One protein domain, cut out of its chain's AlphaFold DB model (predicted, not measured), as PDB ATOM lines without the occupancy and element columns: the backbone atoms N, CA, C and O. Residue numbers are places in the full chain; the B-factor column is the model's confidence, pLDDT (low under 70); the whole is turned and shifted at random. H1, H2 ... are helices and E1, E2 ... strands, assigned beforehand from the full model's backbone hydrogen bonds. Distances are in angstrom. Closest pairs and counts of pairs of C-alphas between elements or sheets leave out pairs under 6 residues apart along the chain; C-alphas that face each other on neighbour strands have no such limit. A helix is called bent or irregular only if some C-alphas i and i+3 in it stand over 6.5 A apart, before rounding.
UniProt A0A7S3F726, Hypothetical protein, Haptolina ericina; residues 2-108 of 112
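What this domain is: This is residues 2 to 108 of the 112 residues of the protein "Hypothetical protein" of Haptolina ericina (UniProt A0A7S3F726). The model is a long body with two unlike halves: at one end a head of two small three-stranded sheets, E3 E4 E5 and E1 E2 E6, with the short helix H3 at its far side; at the other a helical hairpin of H1 and H2 that ends in a long loop, residues 12 to 33. The last turns of H2 reach the head and meet both sheets. The printed part has 107 residues, with three named helices and six named strands in the order H1 H2 E1 E2 E3 E4 E5 H3 E6, a mixed class of helices and strands. The sheet E3 E4 E5 is antiparallel and twisted, while E1 E2 E6 is mixed. The whole is loose, with a radius of gyration of the C-alphas of 16.2 A, and elongated, spanning 49 by 30 by 24 A.

Where its parts are: Begin with E3, residues 70 to 76, 17.6 A long; then E4, residues 80 to 87, runs 23.0 A, and E5, residues 90 to 97, runs 21.1 A. Find C-alpha 34 at (1.445, -29.627, -47.629); from there H2, residues 34 to 47, runs 20.0 A. H1, residues 2 to 11, starts at C-alpha 2, (-2.567, -18.537, -31.014), and runs 14.3 A. The short elements are E1, residues 48 to 50; E2, residues 58 to 60; H3, residues 99 to 104; and E6, residues 105 to 107, which ends at C-alpha 107, (14.989, -12.860, -27.340).

How they stand to each other: E3, E4 and E5 form a meander, each strand the antiparallel neighbour of the one before; look for N 72 and O 84 at 2.9 A, and N 83 and O 95 at 2.9 A. H3 is on this sheet at a height over the sheet of 5.4 A, over none of its strands, but only just, with 2 of its C-alphas falling on E5; the closest C-alphas of H3 and E5 are those of Arg 102 and Val 96, 5.6 A apart. In the other sheet, the hairpin E1 and E2 has N 59 and O 49 at 2.8 A, and E2 and E6 are parallel, with N 106 and O 58 at 2.8 A. Between the sheets, the C-alphas of Pro 50 and Ala 76 are the closest of E1 and E3, 7.0 A apart. H2 only grazes each sheet. H1 and H2 touch, closest at the C-alphas of Val 7 and Met 39, 5.6 A, and run opposite ways at a tilt of 36 degrees, only just steep. In H1 and H2 every O i to N i+4 pair is within hydrogen-bond range; H3 has 0 of 2, with 2 of 3 O i to N i+3 pairs, and is irregular, only just: C-alphas 100 and 103 are 6.6 A apart.

The domain as a whole: The C-alphas farthest apart are those of Glu 16 and Glu 100, 49.7 A. The printed part has no cut. H1 to H2 is the long link, 22 residues. Mean pLDDT of the printed part is 91.2; look for values under 70 at residues 14 to 15 and 27.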
ATOM      1  N   GLU A   2      -1.870 -18.243 -29.745       92.75
ATOM      2  CA  GLU A   2      -2.567 -18.537 -31.014       92.75
ATOM      3  C   GLU A   2      -1.745 -19.414 -31.979       92.75
ATOM      4  O   GLU A   2      -2.211 -20.471 -32.400       92.75
ATOM      5  N   ALA A   3      -0.483 -19.051 -32.250       93.19
ATOM      6  CA  ALA A   3       0.397 -19.824 -33.135       93.19
ATOM      7  C   ALA A   3       0.533 -21.299 -32.708       93.19
ATOM      8  O   ALA A   3       0.493 -22.209 -33.536       93.19
ATOM      9  N   ALA A   4       0.626 -21.557 -31.401       93.00
ATOM     10  CA  ALA A   4       0.718 -22.912 -30.868       93.00
ATOM     11  C   ALA A   4      -0.595 -23.692 -31.004       93.00
ATOM     12  O   ALA A   4      -0.565 -24.907 -31.204       93.00
ATOM     13  N   ALA A   5      -1.746 -23.021 -30.907       93.38
ATOM     14  CA  ALA A   5      -3.042 -23.636 -31.174       93.38
ATOM     15  C   ALA A   5      -3.163 -24.049 -32.651       93.38
ATOM     16  O   ALA A   5      -3.509 -25.195 -32.930       93.38
ATOM     17  N   MET A   6      -2.781 -23.169 -33.580       92.19
ATOM     18  CA  MET A   6      -2.811 -23.454 -35.020       92.19
ATOM     19  C   MET A   6      -1.857 -24.591 -35.413       92.19
ATOM     20  O   MET A   6      -2.226 -25.469 -36.194       92.19
ATOM     21  N   VAL A   7      -0.643 -24.621 -34.849       92.50
ATOM     22  CA  VAL A   7       0.305 -25.724 -35.080       92.50
ATOM     23  C   VAL A   7      -0.237 -27.043 -34.530       92.50
ATOM     24  O   VAL A   7      -0.174 -28.048 -35.232       92.50
ATOM     25  N   LYS A   8      -0.835 -27.052 -33.330       90.56
ATOM     26  CA  LYS A   8      -1.489 -28.252 -32.778       90.56
ATOM     27  C   LYS A   8      -2.635 -28.745 -33.659       90.56
ATOM     28  O   LYS A   8      -2.733 -29.942 -33.894       90.56
ATOM     29  N   GLN A   9      -3.461 -27.837 -34.178       88.12
ATOM     30  CA  GLN A   9      -4.538 -28.190 -35.103       88.12
ATOM     31  C   GLN A   9      -3.994 -28.829 -36.384       88.12
ATOM     32  O   GLN A   9      -4.537 -29.825 -36.842       88.12
ATOM     33  N   ARG A  10      -2.904 -28.289 -36.945       84.56
ATOM     34  CA  ARG A  10      -2.258 -28.844 -38.147       84.56
ATOM     35  C   ARG A  10      -1.543 -30.173 -37.889       84.56
ATOM     36  O   ARG A  10      -1.415 -30.966 -38.814       84.56
ATOM     37  N   ALA A  11      -1.058 -30.395 -36.668       82.69
ATOM     38  CA  ALA A  11      -0.428 -31.646 -36.249       82.69
ATOM     39  C   ALA A  11      -1.453 -32.759 -35.984       82.69
ATOM     40  O   ALA A  11      -1.141 -33.938 -36.137       82.69
ATOM     41  N   ALA A  12      -2.666 -32.389 -35.571       78.50
ATOM     42  CA  ALA A  12      -3.756 -33.322 -35.359       78.50
ATOM     43  C   ALA A  12      -4.278 -33.824 -36.710       78.50
ATOM     44  O   ALA A  12      -4.926 -33.093 -37.456       78.50
ATOM     45  N   SER A  13      -4.012 -35.090 -37.021       70.44
ATOM     46  CA  SER A  13      -4.626 -35.768 -38.154       70.44
ATOM     47  C   SER A  13      -4.988 -37.197 -37.782       70.44
ATOM     48  O   SER A  13      -4.224 -37.899 -37.117       70.44
ATOM     49  N   THR A  14      -6.168 -37.620 -38.219       65.88
ATOM     50  CA  THR A  14      -6.577 -39.020 -38.241       65.88
ATOM     51  C   THR A  14      -6.215 -39.600 -39.599       65.88
ATOM     52  O   THR A  14      -6.484 -38.989 -40.634       65.88
ATOM     53  N   SER A  15      -5.600 -40.777 -39.600       69.69
ATOM     54  CA  SER A  15      -5.132 -41.424 -40.818       69.69
ATOM     55  C   SER A  15      -5.743 -42.807 -40.939       69.69
ATOM     56  O   SER A  15      -5.539 -43.650 -40.070       69.69
ATOM     57  N   GLU A  16      -6.464 -43.035 -42.033       76.19
ATOM     58  CA  GLU A  16      -6.837 -44.383 -42.479       76.19
ATOM     59  C   GLU A  16      -5.749 -44.985 -43.388       76.19
ATOM     60  O   GLU A  16      -5.888 -46.090 -43.913       76.19
ATOM     61  N   PHE A  17      -4.639 -44.262 -43.591       82.69
ATOM     62  CA  PHE A  17      -3.550 -44.713 -44.440       82.69
ATOM     63  C   PHE A  17      -2.690 -45.754 -43.733       82.69
ATOM     64  O   PHE A  17      -2.404 -45.685 -42.540       82.69
ATOM     65  N   ARG A  18      -2.190 -46.703 -44.528       88.25
ATOM     66  CA  ARG A  18      -1.312 -47.783 -44.062       88.25
ATOM     67  C   ARG A  18      -0.028 -47.284 -43.385       88.25
ATOM     68  O   ARG A  18       0.510 -47.990 -42.535       88.25
ATOM     69  N   PHE A  19       0.502 -46.132 -43.800       84.81
ATOM     70  CA  PHE A  19       1.797 -45.626 -43.342       84.81
ATOM     71  C   PHE A  19       1.646 -44.436 -42.394       84.81
ATOM     72  O   PHE A  19       0.879 -43.509 -42.647       84.81
ATOM     73  N   ALA A  20       2.431 -44.448 -41.314       81.38
ATOM     74  CA  ALA A  20       2.487 -43.356 -40.351       81.38
ATOM     75  C   ALA A  20       3.031 -42.067 -40.991       81.38
ATOM     76  O   ALA A  20       3.906 -42.109 -41.854       81.38
ATOM     77  N   GLY A  21       2.517 -40.919 -40.545       77.88
ATOM     78  CA  GLY A  21       2.877 -39.612 -41.101       77.88
ATOM     79  C   GLY A  21       2.154 -39.264 -42.404       77.88
ATOM     80  O   GLY A  21       2.336 -38.162 -42.910       77.88
ATOM     81  N   PHE A  22       1.314 -40.158 -42.936       84.00
ATOM     82  CA  PHE A  22       0.305 -39.795 -43.927       84.00
ATOM     83  C   PHE A  22      -0.963 -39.365 -43.214       84.00
ATOM     84  O   PHE A  22      -1.317 -39.914 -42.171       84.00
ATOM     85  N   ALA A  23      -1.642 -38.389 -43.791       79.31
ATOM     86  CA  ALA A  23      -2.789 -37.744 -43.190       79.31
ATOM     87  C   ALA A  23      -3.858 -37.485 -44.243       79.31
ATOM     88  O   ALA A  23      -3.542 -37.256 -45.418       79.31
ATOM     89  N   ALA A  24      -5.109 -37.521 -43.782       77.06
ATOM     90  CA  ALA A  24      -6.269 -37.138 -44.572       77.06
ATOM     91  C   ALA A  24      -6.116 -35.714 -45.124       77.06
ATOM     92  O   ALA A  24      -5.355 -34.890 -44.600       77.06
ATOM     93  N   HIS A  25      -6.828 -35.444 -46.214       74.75
ATOM     94  CA  HIS A  25      -6.777 -34.157 -46.892       74.75
ATOM     95  C   HIS A  25      -7.140 -32.983 -45.955       74.75
ATOM     96  O   HIS A  25      -8.038 -33.076 -45.118       74.75
ATOM     97  N   MET A  26      -6.449 -31.852 -46.146       72.81
ATOM     98  CA  MET A  26      -6.811 -30.557 -45.549       72.81
ATOM     99  C   MET A  26      -6.943 -29.420 -46.580       72.81
ATOM    100  O   MET A  26      -7.701 -28.487 -46.335       72.81
ATOM    101  N   GLN A  27      -6.194 -29.450 -47.695       68.62
ATOM    102  CA  GLN A  27      -6.258 -28.415 -48.746       68.62
ATOM    103  C   GLN A  27      -6.328 -29.003 -50.161       68.62
ATOM    104  O   GLN A  27      -7.314 -28.746 -50.841       68.62
ATOM    105  N   ASP A  28      -5.359 -29.835 -50.566       71.88
ATOM    106  CA  ASP A  28      -5.269 -30.315 -51.958       71.88
ATOM    107  C   ASP A  28      -5.580 -31.817 -52.086       71.88
ATOM    108  O   ASP A  28      -6.748 -32.195 -52.147       71.88
ATOM    109  N   TYR A  29      -4.564 -32.687 -52.092       74.81
ATOM    110  CA  TYR A  29      -4.701 -34.127 -52.360       74.81
ATOM    111  C   TYR A  29      -4.306 -35.010 -51.166       74.81
ATOM    112  O   TYR A  29      -3.738 -34.542 -50.174       74.81
ATOM    113  N   GLU A  30      -4.596 -36.309 -51.280       81.62
ATOM    114  CA  GLU A  30      -4.205 -37.342 -50.318       81.62
ATOM    115  C   GLU A  30      -3.064 -38.232 -50.849       81.62
ATOM    116  O   GLU A  30      -3.068 -38.576 -52.033       81.62
ATOM    117  N   PRO A  31      -2.114 -38.662 -49.995       80.75
ATOM    118  CA  PRO A  31      -1.913 -38.222 -48.612       80.75
ATOM    119  C   PRO A  31      -1.412 -36.773 -48.577       80.75
ATOM    120  O   PRO A  31      -0.572 -36.378 -49.385       80.75
ATOM    121  N   SER A  32      -1.914 -35.965 -47.642       80.19
ATOM    122  CA  SER A  32      -1.620 -34.532 -47.685       80.19
ATOM    123  C   SER A  32      -0.212 -34.227 -47.155       80.19
ATOM    124  O   SER A  32       0.083 -34.391 -45.973       80.19
ATOM    125  N   ALA A  33       0.673 -33.780 -48.049       78.75
ATOM    126  CA  ALA A  33       2.054 -33.405 -47.726       78.75
ATOM    127  C   ALA A  33       2.186 -31.935 -47.285       78.75
ATOM    128  O   ALA A  33       3.066 -31.574 -46.491       78.75
ATOM    129  N   ASP A  34       1.300 -31.073 -47.785       82.31
ATOM    130  CA  ASP A  34       1.445 -29.627 -47.629       82.31
ATOM    131  C   ASP A  34       1.130 -29.169 -46.211       82.31
ATOM    132  O   ASP A  34       1.864 -28.357 -45.648       82.31
ATOM    133  N   HIS A  35       0.094 -29.718 -45.570       80.38
ATOM    134  CA  HIS A  35      -0.281 -29.259 -44.232       80.38
ATOM    135  C   HIS A  35       0.813 -29.547 -43.193       80.38
ATOM    136  O   HIS A  35       1.089 -28.678 -42.361       80.38
ATOM    137  N   PHE A  36       1.495 -30.696 -43.276       84.06
ATOM    138  CA  PHE A  36       2.645 -30.997 -42.422       84.06
ATOM    139  C   PHE A  36       3.854 -30.121 -42.759       84.06
ATOM    140  O   PHE A  36       4.569 -29.680 -41.855       84.06
ATOM    141  N   SER A  37       4.056 -29.786 -44.034       86.75
ATOM    142  CA  SER A  37       5.107 -28.850 -44.453       86.75
ATOM    143  C   SER A  37       4.867 -27.436 -43.916       86.75
ATOM    144  O   SER A  37       5.804 -26.789 -43.432       86.75
ATOM    145  N   PHE A  38       3.615 -26.973 -43.914       88.06
ATOM    146  CA  PHE A  38       3.216 -25.714 -43.286       88.06
ATOM    147  C   PHE A  38       3.372 -25.762 -41.768       88.06
ATOM    148  O   PHE A  38       3.924 -24.827 -41.196       88.06
ATOM    149  N   MET A  39       2.944 -26.848 -41.117       90.69
ATOM    150  CA  MET A  39       3.120 -27.050 -39.676       90.69
ATOM    151  C   MET A  39       4.601 -26.953 -39.286       90.69
ATOM    152  O   MET A  39       4.953 -26.185 -38.393       90.69
ATOM    153  N   ARG A  40       5.483 -27.676 -39.989       92.44
ATOM    154  CA  ARG A  40       6.935 -27.648 -39.762       92.44
ATOM    155  C   ARG A  40       7.512 -26.248 -39.965       92.44
ATOM    156  O   ARG A  40       8.307 -25.786 -39.152       92.44
ATOM    157  N   THR A  41       7.116 -25.571 -41.041       94.69
ATOM    158  CA  THR A  41       7.585 -24.213 -41.345       94.69
ATOM    159  C   THR A  41       7.128 -23.217 -40.279       94.69
ATOM    160  O   THR A  41       7.943 -22.437 -39.792       94.69
ATOM    161  N   ALA A  42       5.869 -23.287 -39.840       95.38
ATOM    162  CA  ALA A  42       5.362 -22.478 -38.735       95.38
ATOM    163  C   ALA A  42       6.142 -22.749 -37.439       95.38
ATOM    164  O   ALA A  42       6.560 -21.808 -36.771       95.38
ATOM    165  N   MET A  43       6.423 -24.019 -37.128       95.06
ATOM    166  CA  MET A  43       7.221 -24.402 -35.962       95.06
ATOM    167  C   MET A  43       8.639 -23.811 -36.012       95.06
ATOM    168  O   MET A  43       9.128 -23.300 -35.007       95.06
ATOM    169  N   HIS A  44       9.283 -23.818 -37.186       95.81
ATOM    170  CA  HIS A  44      10.579 -23.163 -37.378       95.81
ATOM    171  C   HIS A  44      10.500 -21.657 -37.099       95.81
ATOM    172  O   HIS A  44      11.313 -21.158 -36.330       95.81
ATOM    173  N   TYR A  45       9.502 -20.954 -37.647       96.38
ATOM    174  CA  TYR A  45       9.329 -19.515 -37.414       96.38
ATOM    175  C   TYR A  45       8.976 -19.172 -35.963       96.38
ATOM    176  O   TYR A  45       9.399 -18.135 -35.461       96.38
ATOM    177  N   MET A  46       8.248 -20.045 -35.258       96.81
ATOM    178  CA  MET A  46       7.966 -19.872 -33.828       96.81
ATOM    179  C   MET A  46       9.233 -19.946 -32.968       96.81
ATOM    180  O   MET A  46       9.305 -19.265 -31.943       96.81
ATOM    181  N   LEU A  47      10.210 -20.768 -33.369       97.19
ATOM    182  CA  LEU A  47      11.512 -20.901 -32.709       97.19
ATOM    183  C   LEU A  47      12.477 -19.787 -33.119       97.19
ATOM    184  O   LEU A  47      13.208 -19.272 -32.275       97.19
ATOM    185  N   LEU A  48      12.503 -19.441 -34.404       96.75
ATOM    186  CA  LEU A  48      13.495 -18.558 -34.996       96.75
ATOM    187  C   LEU A  48      12.899 -17.833 -36.205       96.75
ATOM    188  O   LEU A  48      12.579 -18.464 -37.213       96.75
ATOM    189  N   ALA A  49      12.811 -16.505 -36.137       96.25
ATOM    190  CA  ALA A  49      12.337 -15.683 -37.249       96.25
ATOM    191  C   ALA A  49      13.383 -14.630 -37.642       96.25
ATOM    192  O   ALA A  49      13.863 -13.902 -36.770       96.25
ATOM    193  N   PRO A  50      13.757 -14.519 -38.926       95.31
ATOM    194  CA  PRO A  50      14.598 -13.424 -39.387       95.31
ATOM    195  C   PRO A  50      13.835 -12.096 -39.308       95.31
ATOM    196  O   PRO A  50      12.632 -12.043 -39.565       95.31
ATOM    197  N   LEU A  51      14.545 -11.027 -38.965       95.31
ATOM    198  CA  LEU A  51      14.054  -9.661 -39.067       95.31
ATOM    199  C   LEU A  51      14.439  -9.071 -40.418       95.31
ATOM    200  O   LEU A  51      15.560  -9.258 -40.895       95.31
ATOM    201  N   ASP A  52      13.515  -8.306 -40.988       92.75
ATOM    202  CA  ASP A  52      13.779  -7.462 -42.149       92.75
ATOM    203  C   ASP A  52      14.345  -6.114 -41.683       92.75
ATOM    204  O   ASP A  52      13.664  -5.090 -41.638       92.75
ATOM    205  N   ASP A  53      15.588  -6.142 -41.207       94.56
ATOM    206  CA  ASP A  53      16.332  -4.950 -40.822       94.56
ATOM    207  C   ASP A  53      17.720  -4.910 -41.468       94.56
ATOM    208  O   ASP A  53      18.224  -5.899 -42.004       94.56
ATOM    209  N   ALA A  54      18.374  -3.749 -41.392       93.50
ATOM    210  CA  ALA A  54      19.680  -3.533 -42.015       93.50
ATOM    211  C   ALA A  54      20.784  -4.476 -41.494       93.50
ATOM    212  O   ALA A  54      21.806  -4.648 -42.155       93.50
ATOM    213  N   ARG A  55      20.603  -5.074 -40.308       92.62
ATOM    214  CA  ARG A  55      21.575  -5.978 -39.679       92.62
ATOM    215  C   ARG A  55      21.224  -7.457 -39.875       92.62
ATOM    216  O   ARG A  55      21.995  -8.310 -39.440       92.62
ATOM    217  N   GLN A  56      20.097  -7.759 -40.526       93.88
ATOM    218  CA  GLN A  56      19.552  -9.107 -40.701       93.88
ATOM    219  C   GLN A  56      19.545  -9.890 -39.382       93.88
ATOM    220  O   GLN A  56      20.065 -11.011 -39.284       93.88
ATOM    221  N   ARG A  57      19.021  -9.243 -38.335       97.31
ATOM    222  CA  ARG A  57      18.897  -9.839 -37.000       97.31
ATOM    223  C   ARG A  57      17.871 -10.965 -36.985       97.31
ATOM    224  O   ARG A  57      17.144 -11.201 -37.946       97.31
ATOM    225  N   VAL A  58      17.831 -11.690 -35.876       97.31
ATOM    226  CA  VAL A  58      16.988 -12.867 -35.693       97.31
ATOM    227  C   VAL A  58      16.262 -12.764 -34.362       97.31
ATOM    228  O   VAL A  58      16.885 -12.502 -33.336       97.31
ATOM    229  N   LEU A  59      14.957 -13.013 -34.366       97.19
ATOM    230  CA  LEU A  59      14.186 -13.241 -33.152       97.19
ATOM    231  C   LEU A  59      14.291 -14.707 -32.736       97.19
ATOM    232  O   LEU A  59      13.998 -15.604 -33.525       97.19
ATOM    233  N   LEU A  60      14.663 -14.934 -31.481       97.31
ATOM    234  CA  LEU A  60      14.661 -16.227 -30.815       97.31
ATOM    235  C   LEU A  60      13.386 -16.371 -29.975       97.31
ATOM    236  O   LEU A  60      13.043 -15.490 -29.180       97.31
ATOM    237  N   PHE A  61      12.702 -17.498 -30.164       96.75
ATOM    238  CA  PHE A  61      11.417 -17.846 -29.559       96.75
ATOM    239  C   PHE A  61      10.286 -16.815 -29.749       96.75
ATOM    240  O   PHE A  61       9.496 -16.642 -28.823       96.75
ATOM    241  N   PRO A  62      10.130 -16.142 -30.907       96.06
ATOM    242  CA  PRO A  62       9.128 -15.078 -31.074       96.06
ATOM    243  C   PRO A  62       7.689 -15.514 -30.760       96.06
ATOM    244  O   PRO A  62       6.875 -14.689 -30.360       96.06
ATOM    245  N   ALA A  63       7.369 -16.802 -30.922       96.31
ATOM    246  CA  ALA A  63       6.039 -17.335 -30.636       96.31
ATOM    247  C   ALA A  63       6.063 -18.727 -29.981       96.31
ATOM    248  O   ALA A  63       5.029 -19.397 -29.924       96.31
ATOM    249  N   TRP A  64       7.221 -19.178 -29.487       95.75
ATOM    250  CA  TRP A  64       7.328 -20.471 -28.812       95.75
ATOM    251  C   TRP A  64       6.683 -20.414 -27.416       95.75
ATOM    252  O   TRP A  64       7.018 -19.513 -26.635       95.75
ATOM    253  N   PRO A  65       5.769 -21.340 -27.074       94.38
ATOM    254  CA  PRO A  65       5.199 -21.420 -25.732       94.38
ATOM    255  C   PRO A  65       6.258 -21.814 -24.705       94.38
ATOM    256  O   PRO A  65       6.944 -22.818 -24.877       94.38
ATOM    257  N   SER A  66       6.348 -21.082 -23.596       89.31
ATOM    258  CA  SER A  66       7.261 -21.400 -22.490       89.31
ATOM    259  C   SER A  66       6.966 -22.755 -21.840       89.31
ATOM    260  O   SER A  66       7.862 -23.380 -21.289       89.31
ATOM    261  N   THR A  67       5.732 -23.246 -21.941       93.62
ATOM    262  CA  THR A  67       5.338 -24.569 -21.437       93.62
ATOM    263  C   THR A  67       5.856 -25.731 -22.289       93.62
ATOM    264  O   THR A  67       5.619 -26.881 -21.935       93.62
ATOM    265  N   TRP A  68       6.460 -25.469 -23.454       94.94
ATOM    266  CA  TRP A  68       6.984 -26.504 -24.343       94.94
ATOM    267  C   TRP A  68       8.499 -26.576 -24.242       94.94
ATOM    268  O   TRP A  68       9.209 -25.703 -24.752       94.94
ATOM    269  N   ASP A  69       8.984 -27.662 -23.651       97.50
ATOM    270  CA  ASP A  69      10.406 -27.965 -23.658       97.50
ATOM    271  C   ASP A  69      10.883 -28.229 -25.088       97.50
ATOM    272  O   ASP A  69      10.229 -28.918 -25.877       97.50
ATOM    273  N   VAL A  70      12.034 -27.664 -25.441       97.25
ATOM    274  CA  VAL A  70      12.611 -27.815 -26.777       97.25
ATOM    275  C   VAL A  70      14.127 -27.732 -26.734       97.25
ATOM    276  O   VAL A  70      14.704 -26.978 -25.957       97.25
ATOM    277  N   SER A  71      14.777 -28.473 -27.625       97.94
ATOM    278  CA  SER A  71      16.190 -28.325 -27.965       97.94
ATOM    279  C   SER A  71      16.318 -28.379 -29.479       97.94
ATOM    280  O   SER A  71      15.825 -29.317 -30.105       97.94
ATOM    281  N   PHE A  72      16.968 -27.386 -30.081       97.75
ATOM    282  CA  PHE A  72      17.088 -27.302 -31.532       97.75
ATOM    283  C   PHE A  72      18.437 -26.745 -31.987       97.75
ATOM    284  O   PHE A  72      19.170 -26.112 -31.227       97.75
ATOM    285  N   LYS A  73      18.726 -26.976 -33.271       98.25
ATOM    286  CA  LYS A  73      19.837 -26.401 -34.028       98.25
ATOM    287  C   LYS A  73      19.320 -26.001 -35.404       98.25
ATOM    288  O   LYS A  73      18.955 -26.873 -36.187       98.25
ATOM    289  N   LEU A  74      19.251 -24.703 -35.684       97.94
ATOM    290  CA  LEU A  74      18.673 -24.174 -36.921       97.94
ATOM    291  C   LEU A  74      19.599 -23.166 -37.598       97.94
ATOM    292  O   LEU A  74      20.356 -22.446 -36.945       97.94
ATOM    293  N   HIS A  75      19.512 -23.124 -38.925       97.25
ATOM    294  CA  HIS A  75      20.158 -22.099 -39.732       97.25
ATOM    295  C   HIS A  75      19.358 -20.794 -39.705       97.25
ATOM    296  O   HIS A  75      18.129 -20.796 -39.740       97.25
ATOM    297  N   ALA A  76      20.092 -19.692 -39.706       95.94
ATOM    298  CA  ALA A  76      19.619 -18.326 -39.814       95.94
ATOM    299  C   ALA A  76      20.383 -17.596 -40.942       95.94
ATOM    300  O   ALA A  76      21.398 -18.116 -41.433       95.94
ATOM    301  N   PRO A  77      19.930 -16.401 -41.371       94.88
ATOM    302  CA  PRO A  77      20.606 -15.622 -42.404       94.88
ATOM    303  C   PRO A  77      22.099 -15.403 -42.146       94.88
ATOM    304  O   PRO A  77      22.585 -15.471 -41.011       94.88
ATOM    305  N   LEU A  78      22.828 -15.104 -43.229       95.88
ATOM    306  CA  LEU A  78      24.269 -14.822 -43.202       95.88
ATOM    307  C   LEU A  78      25.070 -15.965 -42.549       95.88
ATOM    308  O   LEU A  78      25.927 -15.746 -41.692       95.88
ATOM    309  N   ARG A  79      24.752 -17.207 -42.946       96.94
ATOM    310  CA  ARG A  79      25.441 -18.445 -42.527       96.94
ATOM    311  C   ARG A  79      25.532 -18.614 -41.008       96.94
ATOM    312  O   ARG A  79      26.513 -19.147 -40.500       96.94
ATOM    313  N   THR A  80      24.506 -18.164 -40.290       97.81
ATOM    314  CA  THR A  80      24.456 -18.304 -38.834       97.81
ATOM    315  C   THR A  80      23.759 -19.594 -38.446       97.81
ATOM    316  O   THR A  80      22.781 -19.997 -39.071       97.81
ATOM    317  N   VAL A  81      24.264 -20.258 -37.417       98.50
ATOM    318  CA  VAL A  81      23.658 -21.432 -36.797       98.50
ATOM    319  C   VAL A  81      23.366 -21.095 -35.349       98.50
ATOM    320  O   VAL A  81      24.254 -20.647 -34.623       98.50
ATOM    321  N   ILE A  82      22.122 -21.312 -34.939       98.38
ATOM    322  CA  ILE A  82      21.660 -21.086 -33.574       98.38
ATOM    323  C   ILE A  82      21.278 -22.437 -32.984       98.38
ATOM    324  O   ILE A  82      20.385 -23.118 -33.491       98.38
ATOM    325  N   GLU A  83      21.971 -22.819 -31.917       98.56
ATOM    326  CA  GLU A  83      21.573 -23.916 -31.043       98.56
ATOM    327  C   GLU A  83      20.980 -23.336 -29.770       98.56
ATOM    328  O   GLU A  83      21.664 -22.593 -29.061       98.56
ATOM    329  N   ALA A  84      19.745 -23.699 -29.447       97.88
ATOM    330  CA  ALA A  84      19.124 -23.262 -28.210       97.88
ATOM    331  C   ALA A  84      18.267 -24.355 -27.579       97.88
ATOM    332  O   ALA A  84      17.797 -25.269 -28.262       97.88
ATOM    333  N   ALA A  85      18.077 -24.248 -26.267       97.81
ATOM    334  CA  ALA A  85      17.161 -25.099 -25.528       97.81
ATOM    335  C   ALA A  85      16.341 -24.275 -24.536       97.81
ATOM    336  O   ALA A  85      16.895 -23.434 -23.825       97.81
ATOM    337  N   CYS A  86      15.036 -24.541 -24.505       97.19
ATOM    338  CA  CYS A  86      14.098 -24.020 -23.523       97.19
ATOM    339  C   CYS A  86      13.606 -25.176 -22.658       97.19
ATOM    340  O   CYS A  86      13.145 -26.172 -23.215       97.19
ATOM    341  N   VAL A  87      13.696 -25.055 -21.337       97.44
ATOM    342  CA  VAL A  87      13.189 -26.060 -20.394       97.44
ATOM    343  C   VAL A  87      12.438 -25.354 -19.278       97.44
ATOM    344  O   VAL A  87      12.976 -24.426 -18.677       97.44
ATOM    345  N   ASN A  88      11.202 -25.773 -19.002       95.69
ATOM    346  CA  ASN A  88      10.313 -25.148 -18.017       95.69
ATOM    347  C   ASN A  88      10.172 -23.625 -18.208       95.69
ATOM    348  O   ASN A  88      10.116 -22.860 -17.248       95.69
ATOM    349  N   GLY A  89      10.156 -23.175 -19.463       94.75
ATOM    350  CA  GLY A  89      10.070 -21.758 -19.811       94.75
ATOM    351  C   GLY A  89      11.368 -20.969 -19.678       94.75
ATOM    352  O   GLY A  89      11.349 -19.763 -19.921       94.75
ATOM    353  N   SER A  90      12.483 -21.621 -19.344       95.38
ATOM    354  CA  SER A  90      13.785 -20.973 -19.216       95.38
ATOM    355  C   SER A  90      14.746 -21.338 -20.342       95.38
ATOM    356  O   SER A  90      14.879 -22.507 -20.706       95.38
ATOM    357  N   LEU A  91      15.463 -20.345 -20.868       96.38
ATOM    358  CA  LEU A  91      16.542 -20.547 -21.833       96.38
ATOM    359  C   LEU A  91      17.757 -21.156 -21.122       96.38
ATOM    360  O   LEU A  91      18.517 -20.468 -20.444       96.38
ATOM    361  N   VAL A  92      17.983 -22.454 -21.316       97.25
ATOM    362  CA  VAL A  92      19.081 -23.187 -20.655       97.25
ATOM    363  C   VAL A  92      20.321 -23.353 -21.536       97.25
ATOM    364  O   VAL A  92      21.399 -23.677 -21.042       97.25
ATOM    365  N   LYS A  93      20.202 -23.126 -22.850       97.75
ATOM    366  CA  LYS A  93      21.322 -23.190 -23.801       97.75
ATOM    367  C   LYS A  93      21.138 -22.149 -24.897       97.75
ATOM    368  O   LYS A  93      20.056 -22.063 -25.465       97.75
ATOM    369  N   LEU A  94      22.209 -21.430 -25.239       98.06
ATOM    370  CA  LEU A  94      22.293 -20.607 -26.448       98.06
ATOM    371  C   LEU A  94      23.730 -20.574 -26.981       98.06
ATOM    372  O   LEU A  94      24.607 -19.944 -26.379       98.06
ATOM    373  N   ILE A  95      23.950 -21.207 -28.130       98.62
ATOM    374  CA  ILE A  95      25.202 -21.172 -28.891       98.62
ATOM    375  C   ILE A  95      24.898 -20.575 -30.262       98.62
ATOM    376  O   ILE A  95      23.976 -21.013 -30.945       98.62
ATOM    377  N   VAL A  96      25.685 -19.579 -30.664       98.69
ATOM    378  CA  VAL A  96      25.566 -18.917 -31.965       98.69
ATOM    379  C   VAL A  96      26.883 -19.096 -32.703       98.69
ATOM    380  O   VAL A  96      27.942 -18.819 -32.146       98.69
ATOM    381  N   THR A  97      26.815 -19.600 -33.931       98.50
ATOM    382  CA  THR A  97      27.976 -19.770 -34.810       98.50
ATOM    383  C   THR A  97      27.745 -18.978 -36.096       98.50
ATOM    384  O   THR A  97      26.772 -19.274 -36.784       98.50
ATOM    385  N   PRO A  98      28.600 -18.005 -36.446       98.31
ATOM    386  CA  PRO A  98      29.807 -17.623 -35.716       98.31
ATOM    387  C   PRO A  98      29.491 -16.724 -34.486       98.31
ATOM    388  O   PRO A  98      28.433 -16.086 -34.458       98.31
ATOM    389  N   PRO A  99      30.339 -16.703 -33.433       98.31
ATOM    390  CA  PRO A  99      30.006 -16.085 -32.138       98.31
ATOM    391  C   PRO A  99      29.690 -14.585 -32.179       98.31
ATOM    392  O   PRO A  99      28.872 -14.111 -31.391       98.31
ATOM    393  N   GLU A 100      30.286 -13.833 -33.103       97.25
ATOM    394  CA  GLU A 100      30.056 -12.398 -33.290       97.25
ATOM    395  C   GLU A 100      28.598 -12.070 -33.639       97.25
ATOM    396  O   GLU A 100      28.092 -11.006 -33.282       97.25
ATOM    397  N   ARG A 101      27.880 -13.020 -34.250       97.62
ATOM    398  CA  ARG A 101      26.455 -12.879 -34.573       97.62
ATOM    399  C   ARG A 101      25.555 -13.015 -33.352       97.62
ATOM    400  O   ARG A 101      24.357 -12.776 -33.460       97.62
ATOM    401  N   ARG A 102      26.088 -13.342 -32.168       97.62
ATOM    402  CA  ARG A 102      25.294 -13.401 -30.930       97.62
ATOM    403  C   ARG A 102      24.603 -12.070 -30.623       97.62
ATOM    404  O   ARG A 102      23.478 -12.086 -30.140       97.62
ATOM    405  N   ALA A 103      25.235 -10.942 -30.954       96.88
ATOM    406  CA  ALA A 103      24.643  -9.610 -30.794       96.88
ATOM    407  C   ALA A 103      23.428  -9.358 -31.714       96.88
ATOM    408  O   ALA A 103      22.690  -8.397 -31.506       96.88
ATOM    409  N   ASP A 104      23.221 -10.216 -32.717       97.44
ATOM    410  CA  ASP A 104      22.116 -10.142 -33.672       97.44
ATOM    411  C   ASP A 104      20.961 -11.092 -33.335       97.44
ATOM    412  O   ASP A 104      19.970 -11.125 -34.064       97.44
ATOM    413  N   VAL A 105      21.064 -11.850 -32.239       97.31
ATOM    414  CA  VAL A 105      20.005 -12.743 -31.754       97.31
ATOM    415  C   VAL A 105      19.249 -12.059 -30.620       97.31
ATOM    416  O   VAL A 105      19.793 -11.836 -29.540       97.31
ATOM    417  N   LEU A 106      17.984 -11.732 -30.865       96.94
ATOM    418  CA  LEU A 106      17.113 -11.030 -29.929       96.94
ATOM    419  C   LEU A 106      16.087 -11.994 -29.341       96.94
ATOM    420  O   LEU A 106      15.351 -12.651 -30.070       96.94
ATOM    421  N   LEU A 107      15.995 -12.054 -28.020       95.00
ATOM    422  CA  LEU A 107      14.989 -12.860 -27.340       95.00
ATOM    423  C   LEU A 107      13.644 -12.125 -27.358       95.00
ATOM    424  O   LEU A 107      13.550 -11.005 -26.861       95.00
ATOM    425  N   SER A 108      12.611 -12.737 -27.938       84.56
ATOM    426  CA  SER A 108      11.306 -12.081 -28.154       84.56
ATOM    427  C   SER A 108      10.126 -12.851 -27.552       84.56
ATOM    428  O   SER A 108       8.976 -12.459 -27.739       84.56
TER     429      SER A 108